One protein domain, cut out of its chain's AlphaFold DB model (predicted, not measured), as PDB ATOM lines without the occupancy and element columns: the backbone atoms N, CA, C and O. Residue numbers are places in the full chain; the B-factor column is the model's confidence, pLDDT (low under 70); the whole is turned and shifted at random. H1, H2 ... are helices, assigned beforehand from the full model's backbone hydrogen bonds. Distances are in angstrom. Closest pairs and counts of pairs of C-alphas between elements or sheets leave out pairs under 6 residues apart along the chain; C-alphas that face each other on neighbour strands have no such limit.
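This is residues 67 to 107 of the 162 residues of the protein "CNNM transmembrane domain-containing protein" of Ileibacterium valens (UniProt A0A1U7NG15). Two helices of similar length, H1 and then H2, fold back on each other as a helical hairpin, side by side and joined by a tight turn, and a tail stands before H1. Residues 101 to 107, of which 101 to 103 belong to H2, stick out. The printed part has 41 residues and two named helices, with no named strand: all helix. It is loose, with a radius of gyration of the C-alphas of 11.4 A, and flat, spanning 35 by 28 by 8 A.

H1, residues 72 to 84, and H2, residues 90 to 103, touch. Their closest C-alphas, those of Val 79 and Lys 93, are 6.3 A apart. They run opposite ways at a shallow tilt of 11 degrees. In H1 and H2 every O i to N i+4 pair is within hydrogen-bond range.

H1 begins at C-alpha 72, (-31.508, -31.223, -28.562), and measures 18.6 A from first to last C-alpha. H2 measures 20.3 A and ends at C-alpha 103, (-41.811, -29.721, -24.338).

The C-alphas of Lys 85 and Ala 107, the two farthest apart, are 36.3 A apart. The printed part has no cut. Residues 67 to 70 have pLDDT under 70.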
ATOM      1  N   GLU A  67     -19.290 -28.693 -22.344       54.56
ATOM      2  CA  GLU A  67     -20.363 -28.862 -23.330       54.56
ATOM      3  C   GLU A  67     -20.660 -30.367 -23.505       54.56
ATOM      4  O   GLU A  67     -20.709 -30.880 -24.614       54.56
ATOM      5  N   GLU A  68     -20.784 -31.114 -22.402       50.88
ATOM      6  CA  GLU A  68     -21.294 -32.501 -22.415       50.88
ATOM      7  C   GLU A  68     -22.781 -32.531 -22.032       50.88
ATOM      8  O   GLU A  68     -23.291 -33.503 -21.475       50.88
ATOM      9  N   GLU A  69     -23.496 -31.444 -22.302       56.69
ATOM     10  CA  GLU A  69     -24.942 -31.512 -22.425       56.69
ATOM     11  C   GLU A  69     -25.210 -31.981 -23.848       56.69
ATOM     12  O   GLU A  69     -24.862 -31.298 -24.805       56.69
ATOM     13  N   VAL A  70     -25.760 -33.189 -23.996       59.88
ATOM     14  CA  VAL A  70     -26.310 -33.610 -25.284       59.88
ATOM     15  C   VAL A  70     -27.434 -32.630 -25.590       59.88
ATOM     16  O   VAL A  70     -28.498 -32.686 -24.970       59.88
ATOM     17  N   PHE A  71     -27.154 -31.696 -26.490       75.19
ATOM     18  CA  PHE A  71     -28.114 -30.692 -26.903       75.19
ATOM     19  C   PHE A  71     -29.191 -31.346 -27.767       75.19
ATOM     20  O   PHE A  71     -28.949 -32.337 -28.468       75.19
ATOM     21  N   GLU A  72     -30.391 -30.785 -27.729       82.88
ATOM     22  CA  GLU A  72     -31.508 -31.223 -28.562       82.88
ATOM     23  C   GLU A  72     -31.110 -31.299 -30.043       82.88
ATOM     24  O   GLU A  72     -31.412 -32.280 -30.731       82.88
ATOM     25  N   GLU A  73     -30.338 -30.323 -30.522       82.69
ATOM     26  CA  GLU A  73     -29.852 -30.278 -31.898       82.69
ATOM     27  C   GLU A  73     -28.970 -31.482 -32.260       82.69
ATOM     28  O   GLU A  73     -29.018 -31.965 -33.397       82.69
ATOM     29  N   GLU A  74     -28.189 -32.002 -31.312       86.50
ATOM     30  CA  GLU A  74     -27.349 -33.180 -31.533       86.50
ATOM     31  C   GLU A  74     -28.208 -34.445 -31.670       86.50
ATOM     32  O   GLU A  74     -27.993 -35.250 -32.585       86.50
ATOM     33  N   ILE A  75     -29.246 -34.582 -30.838       89.25
ATOM     34  CA  ILE A  75     -30.219 -35.679 -30.941       89.25
ATOM     35  C   ILE A  75     -30.922 -35.621 -32.300       89.25
ATOM     36  O   ILE A  75     -30.997 -36.636 -32.999       89.25
ATOM     37  N   ILE A  76     -31.370 -34.439 -32.727       89.50
ATOM     38  CA  ILE A  76     -32.007 -34.256 -34.035       89.50
ATOM     39  C   ILE A  76     -31.036 -34.594 -35.177       89.50
ATOM     40  O   ILE A  76     -31.431 -35.251 -36.146       89.50
ATOM     41  N   MET A  77     -29.755 -34.229 -35.080       91.12
ATOM     42  CA  MET A  77     -28.746 -34.641 -36.068       91.12
ATOM     43  C   MET A  77     -28.599 -36.165 -36.150       91.12
ATOM     44  O   MET A  77     -28.534 -36.718 -37.255       91.12
ATOM     45  N   MET A  78     -28.570 -36.858 -35.010       91.25
ATOM     46  CA  MET A  78     -28.481 -38.320 -34.968       91.25
ATOM     47  C   MET A  78     -29.716 -38.990 -35.576       91.25
ATOM     48  O   MET A  78     -29.572 -39.933 -36.359       91.25
ATOM     49  N   VAL A  79     -30.914 -38.487 -35.266       93.75
ATOM     50  CA  VAL A  79     -32.182 -38.997 -35.809       93.75
ATOM     51  C   VAL A  79     -32.230 -38.824 -37.327       93.75
ATOM     52  O   VAL A  79     -32.498 -39.787 -38.045       93.75
ATOM     53  N   ASN A  80     -31.861 -37.645 -37.835       92.75
ATOM     54  CA  ASN A  80     -31.764 -37.385 -39.274       92.75
ATOM     55  C   ASN A  80     -30.768 -38.327 -39.972       92.75
ATOM     56  O   ASN A  80     -31.040 -38.848 -41.056       92.75
ATOM     57  N   ALA A  81     -29.613 -38.584 -39.352       93.19
ATOM     58  CA  ALA A  81     -28.643 -39.537 -39.883       93.19
ATOM     59  C   ALA A  81     -29.175 -40.985 -39.871       93.19
ATOM     60  O   ALA A  81     -28.840 -41.766 -40.767       93.19
ATOM     61  N   GLY A  82     -29.989 -41.349 -38.875       92.62
ATOM     62  CA  GLY A  82     -30.681 -42.637 -38.795       92.62
ATOM     63  C   GLY A  82     -31.745 -42.808 -39.881       92.62
ATOM     64  O   GLY A  82     -31.795 -43.870 -40.508       92.62
ATOM     65  N   GLU A  83     -32.518 -41.755 -40.165       93.94
ATOM     66  CA  GLU A  83     -33.513 -41.721 -41.246       93.94
ATOM     67  C   GLU A  83     -32.847 -41.918 -42.616       93.94
ATOM     68  O   GLU A  83     -33.223 -42.805 -43.380       93.94
ATOM     69  N   GLN A  84     -31.776 -41.167 -42.908       90.12
ATOM     70  CA  GLN A  84     -31.041 -41.291 -44.179       90.12
ATOM     71  C   GLN A  84     -30.447 -42.688 -44.403       90.12
ATOM     72  O   GLN A  84     -30.304 -43.136 -45.541       90.12
ATOM     73  N   LYS A  85     -30.079 -43.376 -43.317       90.69
ATOM     74  CA  LYS A  85     -29.575 -44.755 -43.351       90.69
ATOM     75  C   LYS A  85     -30.697 -45.799 -43.371       90.69
ATOM     76  O   LYS A  85     -30.389 -46.989 -43.413       90.69
ATOM     77  N   GLY A  86     -31.964 -45.383 -43.319       89.44
ATOM     78  CA  GLY A  86     -33.135 -46.263 -43.256       89.44
ATOM     79  C   GLY A  86     -33.230 -47.073 -41.962       89.44
ATOM     80  O   GLY A  86     -33.863 -48.124 -41.945       89.44
ATOM     81  N   THR A  87     -32.540 -46.642 -40.902       91.69
ATOM     82  CA  THR A  87     -32.578 -47.287 -39.576       91.69
ATOM     83  C   THR A  87     -33.710 -46.735 -38.708       91.69
ATOM     84  O   THR A  87     -34.156 -47.423 -37.799       91.69
ATOM     85  N   ILE A  88     -34.161 -45.513 -38.999       92.44
ATOM     86  CA  ILE A  88     -35.295 -44.836 -38.359       92.44
ATOM     87  C   ILE A  88     -36.309 -44.511 -39.457       92.44
ATOM     88  O   ILE A  88     -35.909 -44.079 -40.541       92.44
ATOM     89  N   ASP A  89     -37.596 -44.734 -39.200       94.31
ATOM     90  CA  ASP A  89     -38.657 -44.355 -40.141       94.31
ATOM     91  C   ASP A  89     -38.960 -42.847 -40.059       94.31
ATOM     92  O   ASP A  89     -38.814 -42.217 -39.010       94.31
ATOM     93  N   THR A  90     -39.454 -42.257 -41.147       92.62
ATOM     94  CA  THR A  90     -39.865 -40.847 -41.186       92.62
ATOM     95  C   THR A  90     -40.929 -40.550 -40.121       92.62
ATOM     96  O   THR A  90     -40.865 -39.514 -39.471       92.62
ATOM     97  N   GLN A  91     -41.847 -41.487 -39.843       94.31
ATOM     98  CA  GLN A  91     -42.843 -41.317 -38.771       94.31
ATOM     99  C   GLN A  91     -42.221 -41.239 -37.369       94.31
ATOM    100  O   GLN A  91     -42.713 -40.505 -36.514       94.31
ATOM    101  N   GLU A  92     -41.154 -42.000 -37.114       92.31
ATOM    102  CA  GLU A  92     -40.454 -41.994 -35.825       92.31
ATOM    103  C   GLU A  92     -39.671 -40.694 -35.642       92.31
ATOM    104  O   GLU A  92     -39.681 -40.117 -34.556       92.31
ATOM    105  N   LYS A  93     -39.052 -40.190 -36.714       93.19
ATOM    106  CA  LYS A  93     -38.432 -38.864 -36.722       93.19
ATOM    107  C   LYS A  93     -39.451 -37.764 -36.438       93.19
ATOM    108  O   LYS A  93     -39.226 -36.970 -35.528       93.19
ATOM    109  N   ASP A  94     -40.563 -37.742 -37.176       93.56
ATOM    110  CA  ASP A  94     -41.615 -36.735 -37.003       93.56
ATOM    111  C   ASP A  94     -42.134 -36.734 -35.558       93.56
ATOM    112  O   ASP A  94     -42.393 -35.680 -34.976       93.56
ATOM    113  N   LEU A  95     -42.251 -37.920 -34.946       94.75
ATOM    114  CA  LEU A  95     -42.651 -38.065 -33.550       94.75
ATOM    115  C   LEU A  95     -41.629 -37.451 -32.585       94.75
ATOM    116  O   LEU A  95     -42.032 -36.768 -31.642       94.75
ATOM    117  N   ILE A  96     -40.335 -37.697 -32.799       92.75
ATOM    118  CA  ILE A  96     -39.262 -37.147 -31.962       92.75
ATOM    119  C   ILE A  96     -39.233 -35.618 -32.074       92.75
ATOM    120  O   ILE A  96     -39.209 -34.937 -31.051       92.75
ATOM    121  N   GLU A  97     -39.317 -35.072 -33.288       90.25
ATOM    122  CA  GLU A  97     -39.382 -33.621 -33.511       90.25
ATOM    123  C   GLU A  97     -40.629 -33.004 -32.853       90.25
ATOM    124  O   GLU A  97     -40.547 -31.959 -32.204       90.25
ATOM    125  N   CYS A  98     -41.786 -33.671 -32.943       91.38
ATOM    126  CA  CYS A  98     -43.001 -33.229 -32.257       91.38
ATOM    127  C   CYS A  98     -42.878 -33.262 -30.727       91.38
ATOM    128  O   CYS A  98     -43.512 -32.444 -30.064       91.38
ATOM    129  N   LEU A  99     -42.117 -34.205 -30.167       92.19
ATOM    130  CA  LEU A  99     -41.913 -34.333 -28.723       92.19
ATOM    131  C   LEU A  99     -41.140 -33.138 -28.167       92.19
ATOM    132  O   LEU A  99     -41.596 -32.528 -27.203       92.19
ATOM    133  N   PHE A 100     -40.033 -32.771 -28.809       90.12
ATOM    134  CA  PHE A 100     -39.264 -31.589 -28.424       90.12
ATOM    135  C   PHE A 100     -40.078 -30.302 -28.603       90.12
ATOM    136  O   PHE A 100     -40.251 -29.531 -27.663       90.12
ATOM    137  N   ALA A 101     -40.744 -30.148 -29.754       87.31
ATOM    138  CA  ALA A 101     -41.632 -29.011 -29.995       87.31
ATOM    139  C   ALA A 101     -42.841 -28.949 -29.040       87.31
ATOM    140  O   ALA A 101     -43.512 -27.918 -28.972       87.31
ATOM    141  N   PHE A 102     -43.187 -30.049 -28.366       90.94
ATOM    142  CA  PHE A 102     -44.221 -30.083 -27.335       90.94
ATOM    143  C   PHE A 102     -43.678 -29.683 -25.962       90.94
ATOM    144  O   PHE A 102     -44.389 -28.981 -25.246       90.94
ATOM    145  N   ASP A 103     -42.455 -30.086 -25.610       87.69
ATOM    146  CA  ASP A 103     -41.811 -29.721 -24.338       87.69
ATOM    147  C   ASP A 103     -41.663 -28.195 -24.199       87.69
ATOM    148  O   ASP A 103     -41.948 -27.620 -23.147       87.69
ATOM    149  N   ASP A 104     -41.375 -27.520 -25.313       86.50
ATOM    150  CA  ASP A 104     -41.291 -26.058 -25.383       86.50
ATOM    151  C   ASP A 104     -42.651 -25.337 -25.371       86.50
ATOM    152  O   ASP A 104     -42.720 -24.117 -25.163       86.50
ATOM    153  N   ARG A 105     -43.761 -26.046 -25.614       90.06
ATOM    154  CA  ARG A 105     -45.090 -25.421 -25.697       90.06
ATOM    155  C   ARG A 105     -45.686 -25.198 -24.320       90.06
ATOM    156  O   ARG A 105     -45.879 -26.109 -23.519       90.06
ATOM    157  N   GLN A 106     -46.136 -23.973 -24.086       91.69
ATOM    158  CA  GLN A 106     -46.923 -23.634 -22.910       91.69
ATOM    159  C   GLN A 106     -48.416 -23.814 -23.195       91.69
ATOM    160  O   GLN A 106     -48.884 -23.705 -24.327       91.69
ATOM    161  N   ALA A 107     -49.216 -23.998 -22.139       91.19
ATOM    162  CA  ALA A 107     -50.674 -24.113 -22.262       91.19
ATOM    163  C   ALA A 107     -51.300 -22.940 -23.041       91.19
ATOM    164  O   ALA A 107     -52.276 -23.121 -23.765       91.19
TER     165      ALA A 107